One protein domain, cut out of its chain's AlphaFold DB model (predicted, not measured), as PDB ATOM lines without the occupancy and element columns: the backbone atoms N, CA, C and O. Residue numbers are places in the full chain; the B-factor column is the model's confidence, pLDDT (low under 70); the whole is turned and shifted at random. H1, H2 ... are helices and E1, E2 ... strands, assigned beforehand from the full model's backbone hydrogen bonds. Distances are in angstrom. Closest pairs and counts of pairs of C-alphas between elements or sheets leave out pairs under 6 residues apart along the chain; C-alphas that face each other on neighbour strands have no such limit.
ATOM      1  N   PRO A   2      35.948 -40.268  35.926       91.50
ATOM      2  CA  PRO A   2      36.326 -40.670  34.574       91.50
ATOM      3  C   PRO A   2      36.732 -42.148  34.525       91.50
ATOM      4  O   PRO A   2      37.244 -42.691  35.503       91.50
ATOM      5  N   VAL A   3      36.489 -42.771  33.373       93.62
ATOM      6  CA  VAL A   3      36.933 -44.131  33.048       93.62
ATOM      7  C   VAL A   3      38.220 -44.026  32.238       93.62
ATOM      8  O   VAL A   3      38.310 -43.194  31.332       93.62
ATOM      9  N   TYR A   4      39.200 -44.860  32.564       94.38
ATOM     10  CA  TYR A   4      40.464 -44.950  31.843       94.38
ATOM     11  C   TYR A   4      40.702 -46.364  31.328       94.38
ATOM     12  O   TYR A   4      40.245 -47.341  31.920       94.38
ATOM     13  N   ASP A   5      41.453 -46.445  30.233       95.00
ATOM     14  CA  ASP A   5      41.831 -47.699  29.592       95.00
ATOM     15  C   ASP A   5      43.179 -48.168  30.136       95.00
ATOM     16  O   ASP A   5      44.126 -47.384  30.213       95.00
ATOM     17  N   TYR A   6      43.295 -49.450  30.458       95.44
ATOM     18  CA  TYR A   6      44.527 -50.093  30.911       95.44
ATOM     19  C   TYR A   6      44.791 -51.346  30.080       95.44
ATOM     20  O   TYR A   6      43.862 -51.971  29.564       95.44
ATOM     21  N   LYS A   7      46.064 -51.725  29.934       96.06
ATOM     22  CA  LYS A   7      46.455 -52.932  29.194       96.06
ATOM     23  C   LYS A   7      47.280 -53.864  30.068       96.06
ATOM     24  O   LYS A   7      48.435 -53.568  30.373       96.06
ATOM     25  N   CYS A   8      46.691 -55.004  30.412       96.06
ATOM     26  CA  CYS A   8      47.413 -56.144  30.958       96.06
ATOM     27  C   CYS A   8      48.187 -56.846  29.831       96.06
ATOM     28  O   CYS A   8      47.720 -56.897  28.688       96.06
ATOM     29  N   GLN A   9      49.370 -57.381  30.143       94.56
ATOM     30  CA  GLN A   9      50.199 -58.091  29.163       94.56
ATOM     31  C   GLN A   9      49.561 -59.421  28.729       94.56
ATOM     32  O   GLN A   9      49.593 -59.729  27.541       94.56
ATOM     33  N   ASP A  10      48.909 -60.130  29.656       95.88
ATOM     34  CA  ASP A  10      48.349 -61.465  29.404       95.88
ATOM     35  C   ASP A  10      46.853 -61.445  29.063       95.88
ATOM     36  O   ASP A  10      46.394 -62.162  28.176       95.88
ATOM     37  N   HIS A  11      46.078 -60.598  29.748       95.19
ATOM     38  CA  HIS A  11      44.610 -60.603  29.678       95.19
ATOM     39  C   HIS A  11      44.029 -59.567  28.705       95.19
ATOM     40  O   HIS A  11      42.850 -59.621  28.357       95.19
ATOM     41  N   GLY A  12      44.849 -58.620  28.240       94.44
ATOM     42  CA  GLY A  12      44.440 -57.590  27.289       94.44
ATOM     43  C   GLY A  12      43.905 -56.309  27.934       94.44
ATOM     44  O   GLY A  12      44.394 -55.860  28.972       94.44
ATOM     45  N   LEU A  13      42.964 -55.658  27.244       95.12
ATOM     46  CA  LEU A  13      42.434 -54.348  27.630       95.12
ATOM     47  C   LEU A  13      41.338 -54.475  28.685       95.12
ATOM     48  O   LEU A  13      40.457 -55.323  28.578       95.12
ATOM     49  N   PHE A  14      41.367 -53.576  29.662       95.69
ATOM     50  CA  PHE A  14      40.296 -53.402  30.636       95.69
ATOM     51  C   PHE A  14      40.122 -51.923  30.982       95.69
ATOM     52  O   PHE A  14      40.968 -51.088  30.656       95.69
ATOM     53  N   HIS A  15      39.010 -51.609  31.637       94.88
ATOM     54  CA  HIS A  15      38.623 -50.245  31.971       94.88
ATOM     55  C   HIS A  15      38.384 -50.130  33.468       94.88
ATOM     56  O   HIS A  15      37.747 -51.009  34.049       94.88
ATOM     57  N   ASP A  16      38.863 -49.047  34.071       93.94
ATOM     58  CA  ASP A  16      38.625 -48.782  35.487       93.94
ATOM     59  C   ASP A  16      38.419 -47.290  35.767       93.94
ATOM     60  O   ASP A  16      38.837 -46.417  34.995       93.94
ATOM     61  N   LEU A  17      37.737 -46.998  36.870       94.00
ATOM     62  CA  LEU A  17      37.482 -45.649  37.348       94.00
ATOM     63  C   LEU A  17      38.674 -45.166  38.174       94.00
ATOM     64  O   LEU A  17      39.024 -45.773  39.178       94.00
ATOM     65  N   ALA A  18      39.235 -44.012  37.820       91.44
ATOM     66  CA  ALA A  18      40.218 -43.340  38.669       91.44
ATOM     67  C   ALA A  18      39.871 -41.861  38.831       91.44
ATOM     68  O   ALA A  18      39.136 -41.274  38.028       91.44
ATOM     69  N   SER A  19      40.389 -41.231  39.881       93.81
ATOM     70  CA  SER A  19      40.346 -39.774  39.972       93.81
ATOM     71  C   SER A  19      41.229 -39.149  38.883       93.81
ATOM     72  O   SER A  19      42.145 -39.785  38.358       93.81
ATOM     73  N   MET A  20      40.997 -37.877  38.534       92.00
ATOM     74  CA  MET A  20      41.890 -37.200  37.581       92.00
ATOM     75  C   MET A  20      43.339 -37.135  38.093       92.00
ATOM     76  O   MET A  20      44.267 -37.233  37.289       92.00
ATOM     77  N   ALA A  21      43.529 -37.006  39.412       93.81
ATOM     78  CA  ALA A  21      44.843 -36.942  40.050       93.81
ATOM     79  C   ALA A  21      45.610 -38.271  39.954       93.81
ATOM     80  O   ALA A  21      46.820 -38.273  39.751       93.81
ATOM     81  N   GLU A  22      44.903 -39.398  40.036       91.69
ATOM     82  CA  GLU A  22      45.483 -40.747  39.985       91.69
ATOM     83  C   GLU A  22      45.505 -41.324  38.570       91.69
ATOM     84  O   GLU A  22      45.965 -42.439  38.358       91.69
ATOM     85  N   SER A  23      45.048 -40.562  37.577       90.94
ATOM     86  CA  SER A  23      44.894 -41.046  36.207       90.94
ATOM     87  C   SER A  23      46.197 -41.493  35.536       90.94
ATOM     88  O   SER A  23      46.149 -42.108  34.476       90.94
ATOM     89  N   ALA A  24      47.362 -41.160  36.093       90.69
ATOM     90  CA  ALA A  24      48.663 -41.614  35.604       90.69
ATOM     91  C   ALA A  24      49.175 -42.879  36.317       90.69
ATOM     92  O   ALA A  24      50.175 -43.452  35.884       90.69
ATOM     93  N   LEU A  25      48.530 -43.300  37.410       93.69
ATOM     94  CA  LEU A  25      48.943 -44.467  38.180       93.69
ATOM     95  C   LEU A  25      48.537 -45.762  37.457       93.69
ATOM     96  O   LEU A  25      47.494 -45.803  36.802       93.69
ATOM     97  N   PRO A  26      49.355 -46.825  37.547       94.06
ATOM     98  CA  PRO A  26      48.972 -48.138  37.044       94.06
ATOM     99  C   PRO A  26      47.836 -48.731  37.888       94.06
ATOM    100  O   PRO A  26      47.774 -48.503  39.096       94.06
ATOM    101  N   CYS A  27      46.978 -49.534  37.258       95.00
ATOM    102  CA  CYS A  27      45.881 -50.233  37.931       95.00
ATOM    103  C   CYS A  27      46.085 -51.753  37.885       95.00
ATOM    104  O   CYS A  27      46.631 -52.282  36.915       95.00
ATOM    105  N   ALA A  28      45.666 -52.463  38.933       96.06
ATOM    106  CA  ALA A  28      45.728 -53.918  38.992       96.06
ATOM    107  C   ALA A  28      44.729 -54.551  38.011       96.06
ATOM    108  O   ALA A  28      43.560 -54.172  37.957       96.06
ATOM    109  N   CYS A  29      45.178 -55.543  37.244       96.50
ATOM    110  CA  CYS A  29      44.303 -56.294  36.353       96.50
ATOM    111  C   CYS A  29      43.236 -57.062  37.161       96.50
ATOM    112  O   CYS A  29      43.594 -57.762  38.109       96.50
ATOM    113  N   PRO A  30      41.949 -57.036  36.770       95.38
ATOM    114  CA  PRO A  30      40.891 -57.741  37.499       95.38
ATOM    115  C   PRO A  30      40.998 -59.274  37.438       95.38
ATOM    116  O   PRO A  30      40.327 -59.953  38.210       95.38
ATOM    117  N   GLN A  31      41.811 -59.830  36.529       96.06
ATOM    118  CA  GLN A  31      42.008 -61.279  36.391       96.06
ATOM    119  C   GLN A  31      43.255 -61.801  37.114       96.06
ATOM    120  O   GLN A  31      43.154 -62.804  37.814       96.06
ATOM    121  N   CYS A  32      44.414 -61.143  36.985       96.12
ATOM    122  CA  CYS A  32      45.657 -61.601  37.629       96.12
ATOM    123  C   CYS A  32      46.163 -60.725  38.779       96.12
ATOM    124  O   CYS A  32      47.097 -61.120  39.467       96.12
ATOM    125  N   GLY A  33      45.592 -59.538  38.991       94.88
ATOM    126  CA  GLY A  33      46.051 -58.585  40.003       94.88
ATOM    127  C   GLY A  33      47.335 -57.831  39.642       94.88
ATOM    128  O   GLY A  33      47.759 -56.958  40.396       94.88
ATOM    129  N   GLU A  34      47.955 -58.121  38.497       95.94
ATOM    130  CA  GLU A  34      49.211 -57.487  38.103       95.94
ATOM    131  C   GLU A  34      49.011 -56.040  37.633       95.94
ATOM    132  O   GLU A  34      48.022 -55.703  36.970       95.94
ATOM    133  N   LEU A  35      49.963 -55.171  37.982       96.06
ATOM    134  CA  LEU A  35      49.908 -53.749  37.661       96.06
ATOM    135  C   LEU A  35      50.018 -53.524  36.153       96.06
ATOM    136  O   LEU A  35      50.996 -53.885  35.504       96.06
ATOM    137  N   SER A  36      49.003 -52.870  35.608       96.06
ATOM    138  CA  SER A  36      48.851 -52.588  34.190       96.06
ATOM    139  C   SER A  36      48.917 -51.087  33.942       96.06
ATOM    140  O   SER A  36      48.296 -50.287  34.646       96.06
ATOM    141  N   ALA A  37      49.684 -50.690  32.927       93.56
ATOM    142  CA  ALA A  37      49.834 -49.288  32.559       93.56
ATOM    143  C   ALA A  37      48.576 -48.759  31.859       93.56
ATOM    144  O   ALA A  37      47.889 -49.486  31.130       93.56
ATOM    145  N   ARG A  38      48.310 -47.464  32.049       94.88
ATOM    146  CA  ARG A  38      47.249 -46.763  31.332       94.88
ATOM    147  C   ARG A  38      47.573 -46.665  29.844       94.88
ATOM    148  O   ARG A  38      48.687 -46.325  29.446       94.88
ATOM    149  N   VAL A  39      46.560 -46.890  29.023       93.94
ATOM    150  CA  VAL A  39      46.587 -46.688  27.581       93.94
ATOM    151  C   VAL A  39      46.125 -45.269  27.267       93.94
ATOM    152  O   VAL A  39      45.090 -44.801  27.739       93.94
ATOM    153  N   ILE A  40      46.906 -44.574  26.444       91.00
ATOM    154  CA  ILE A  40      46.536 -43.278  25.879       91.00
ATOM    155  C   ILE A  40      46.410 -43.471  24.375       91.00
ATOM    156  O   ILE A  40      47.409 -43.604  23.668       91.00
ATOM    157  N   MET A  41      45.172 -43.507  23.887       87.00
ATOM    158  CA  MET A  41      44.904 -43.596  22.459       87.00
ATOM    159  C   MET A  41      44.933 -42.196  21.847       87.00
ATOM    160  O   MET A  41      44.148 -41.325  22.215       87.00
ATOM    161  N   ILE A  42      45.843 -41.984  20.900       87.31
ATOM    162  CA  ILE A  42      45.874 -40.762  20.095       87.31
ATOM    163  C   ILE A  42      45.073 -41.035  18.817       87.31
ATOM    164  O   ILE A  42      45.428 -41.966  18.089       87.31
ATOM    165  N   PRO A  43      44.023 -40.250  18.507       87.88
ATOM    166  CA  PRO A  43      43.258 -40.436  17.281       87.88
ATOM    167  C   PRO A  43      44.157 -40.343  16.037       87.88
ATOM    168  O   PRO A  43      44.989 -39.429  15.950       87.88
ATOM    169  N   PRO A  44      43.989 -41.229  15.039       89.06
ATOM    170  CA  PRO A  44      44.850 -41.257  13.855       89.06
ATOM    171  C   PRO A  44      44.778 -39.952  13.055       89.06
ATOM    172  O   PRO A  44      45.776 -39.509  12.492       89.06
ATOM    173  N   GLU A  45      43.630 -39.278  13.067       89.06
ATOM    174  CA  GLU A  45      43.420 -37.980  12.419       89.06
ATOM    175  C   GLU A  45      44.337 -36.883  12.978       89.06
ATOM    176  O   GLU A  45      44.809 -36.019  12.237       89.06
ATOM    177  N   VAL A  46      44.643 -36.930  14.280       86.19
ATOM    178  CA  VAL A  46      45.564 -35.983  14.925       86.19
ATOM    179  C   VAL A  46      46.994 -36.215  14.438       86.19
ATOM    180  O   VAL A  46      47.739 -35.254  14.210       86.19
ATOM    181  N   LEU A  47      47.371 -37.479  14.228       85.62
ATOM    182  CA  LEU A  47      48.675 -37.861  13.684       85.62
ATOM    183  C   LEU A  47      48.791 -37.504  12.196       85.62
ATOM    184  O   LEU A  47      49.815 -36.955  11.791       85.62
ATOM    185  N   ALA A  48      47.728 -37.729  11.420       91.00
ATOM    186  CA  ALA A  48      47.640 -37.406   9.995       91.00
ATOM    187  C   ALA A  48      47.512 -35.898   9.706       91.00
ATOM    188  O   ALA A  48      47.660 -35.459   8.565       91.00
ATOM    189  N   MET A  49      47.232 -35.079  10.725       92.00
ATOM    190  CA  MET A  49      47.068 -33.639  10.564       92.00
ATOM    191  C   MET A  49      48.350 -32.969  10.048       92.00
ATOM    192  O   MET A  49      49.427 -33.117  10.627       92.00
ATOM    193  N   ALA A  50      48.207 -32.135   9.011       93.62
ATOM    194  CA  ALA A  50      49.305 -31.336   8.476       93.62
ATOM    195  C   ALA A  50      49.967 -30.470   9.578       93.62
ATOM    196  O   ALA A  50      49.252 -29.769  10.310       93.62
ATOM    197  N   PRO A  51      51.313 -30.427   9.673       91.31
ATOM    198  CA  PRO A  51      52.018 -29.704  10.737       91.31
ATOM    199  C   PRO A  51      51.631 -28.224  10.850       91.31
ATOM    200  O   PRO A  51      51.480 -27.707  11.955       91.31
ATOM    201  N   ALA A  52      51.402 -27.552   9.718       93.94
ATOM    202  CA  ALA A  52      50.989 -26.149   9.687       93.94
ATOM    203  C   ALA A  52      49.637 -25.919  10.387       93.94
ATOM    204  O   ALA A  52      49.479 -24.948  11.128       93.94
ATOM    205  N   LYS A  53      48.679 -26.838  10.205       94.00
ATOM    206  CA  LYS A  53      47.363 -26.771  10.854       94.00
ATOM    207  C   LYS A  53      47.493 -26.978  12.362       94.00
ATOM    208  O   LYS A  53      46.953 -26.185  13.128       94.00
ATOM    209  N   ARG A  54      48.289 -27.968  12.784       91.12
ATOM    210  CA  ARG A  54      48.575 -28.225  14.204       91.12
ATOM    211  C   ARG A  54      49.204 -27.003  14.884       91.12
ATOM    212  O   ARG A  54      48.759 -26.591  15.949       91.12
ATOM    213  N   GLN A  55      50.189 -26.375  14.239       93.44
ATOM    214  CA  GLN A  55      50.828 -25.156  14.746       93.44
ATOM    215  C   GLN A  55      49.866 -23.962  14.810       93.44
ATOM    216  O   GLN A  55      49.927 -23.174  15.753       93.44
ATOM    217  N   ALA A  56      48.985 -23.808  13.819       94.44
ATOM    218  CA  ALA A  56      47.981 -22.749  13.821       94.44
ATOM    219  C   ALA A  56      46.990 -22.909  14.985       94.44
ATOM    220  O   ALA A  56      46.724 -21.931  15.683       94.44
ATOM    221  N   MET A  57      46.512 -24.133  15.232       94.50
ATOM    222  CA  MET A  57      45.626 -24.445  16.360       94.50
ATOM    223  C   MET A  57      46.310 -24.179  17.706       94.50
ATOM    224  O   MET A  57      45.760 -23.446  18.522       94.50
ATOM    225  N   ALA A  58      47.546 -24.655  17.894       93.25
ATOM    226  CA  ALA A  58      48.309 -24.412  19.122       93.25
ATOM    227  C   ALA A  58      48.567 -22.914  19.379       93.25
ATOM    228  O   ALA A  58      48.516 -22.446  20.516       93.25
ATOM    229  N   ARG A  59      48.821 -22.124  18.323       93.25
ATOM    230  CA  ARG A  59      48.959 -20.662  18.446       93.25
ATOM    231  C   ARG A  59      47.646 -20.003  18.872       93.25
ATOM    232  O   ARG A  59      47.689 -19.073  19.669       93.25
ATOM    233  N   ASN A  60      46.516 -20.463  18.336       95.31
ATOM    234  CA  ASN A  60      45.193 -19.956  18.697       95.31
ATOM    235  C   ASN A  60      44.885 -20.246  20.176       95.31
ATOM    236  O   ASN A  60      44.607 -19.318  20.928       95.31
ATOM    237  N   GLU A  61      45.071 -21.491  20.618       95.88
ATOM    238  CA  GLU A  61      44.896 -21.891  22.019       95.88
ATOM    239  C   GLU A  61      45.774 -21.056  22.964       95.88
ATOM    240  O   GLU A  61      45.290 -20.491  23.946       95.88
ATOM    241  N   LYS A  62      47.052 -20.854  22.613       94.00
ATOM    242  CA  LYS A  62      47.940 -19.972  23.380       94.00
ATOM    243  C   LYS A  62      47.432 -18.528  23.430       94.00
ATOM    244  O   LYS A  62      47.505 -17.907  24.484       94.00
ATOM    245  N   ALA A  63      46.943 -17.988  22.316       92.75
ATOM    246  CA  ALA A  63      46.429 -16.622  22.260       92.75
ATOM    247  C   ALA A  63      45.161 -16.436  23.108       92.75
ATOM    248  O   ALA A  63      44.977 -15.362  23.672       92.75
ATOM    249  N   LEU A  64      44.322 -17.469  23.230       94.31
ATOM    250  CA  LEU A  64      43.141 -17.453  24.096       94.31
ATOM    251  C   LEU A  64      43.520 -17.446  25.581       94.31
ATOM    252  O   LEU A  64      42.965 -16.666  26.349       94.31
ATOM    253  N   HIS A  65      44.473 -18.288  25.987       94.44
ATOM    254  CA  HIS A  65      44.865 -18.405  27.396       94.44
ATOM    255  C   HIS A  65      45.853 -17.328  27.859       94.44
ATOM    256  O   HIS A  65      45.912 -17.012  29.044       94.44
ATOM    257  N   GLN A  66      46.660 -16.789  26.945       92.62
ATOM    258  CA  GLN A  66      47.702 -15.799  27.221       92.62
ATOM    259  C   GLN A  66      47.738 -14.752  26.093       92.62
ATOM    260  O   GLN A  66      48.680 -14.731  25.288       92.62
ATOM    261  N   PRO A  67      46.709 -13.892  25.984       88.88
ATOM    262  CA  PRO A  67      46.652 -12.885  24.936       88.88
ATOM    263  C   PRO A  67      47.762 -11.849  25.122       88.88
ATOM    264  O   PRO A  67      47.955 -11.290  26.202       88.88
TER     265      PRO A  67
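Overview. This is residues 2 to 67 of the 129 residues of the protein "Putative FmdB family regulatory protein" of Zhongshania antarctica (UniProt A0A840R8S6). A small, strongly twisted sheet of three strands with a long loop makes a head at one end, and the long helix H2 stands free at the other. A thin arm, residues 40 to 50 with the short helix H1, joins them. The printed part has 66 residues, with named elements in the order E1, E2, E3, H1, H2; the sheet's order is E2, E1, E3, antiparallel throughout. The class is mixed, helices and strands; the whole is extended, with a radius of gyration of the C-alphas of 16.9 A, and flat, spanning 48 by 26 by 14 A.

Along the chain. E1 covers residues 3 to 8, 16.1 A long, from C-alpha 3 at (36.933, -44.131, 33.048). E2 covers residues 12 to 17, 17.1 A, and E3 residues 35 to 39, 12.7 A. H1 is residues 44 to 48, 6.1 A. H2, residues 51 to 65, measures 21.4 A and ends with C-alpha 65 at (44.865, -18.405, 27.396).

Arrangement. E1 and E2 form a hairpin, antiparallel at 149 degrees, with N 6 and O 14 2.9 A apart, within hydrogen-bond range. On E1's other side E3 is antiparallel at 122 degrees, with N 39 and O 5 at 2.8 A. Residues 27 to 28 pair antiparallel with residues 35 to 36 of E3. Neither helix is on the sheet. H1 and H2 are only just apart, their closest C-alphas 8.4 A from each other. In both helices every O i to N i+4 pair is within hydrogen-bond range.

Size, cuts and confidence. The C-alphas farthest apart, of Cys 32 and Pro 67, are 50.4 A from each other. The printed part has no cut. The link from E2 to E3, 17 residues, is long; the others are tight. Mean pLDDT of the printed part is 93.3, and no printed residue is under 70.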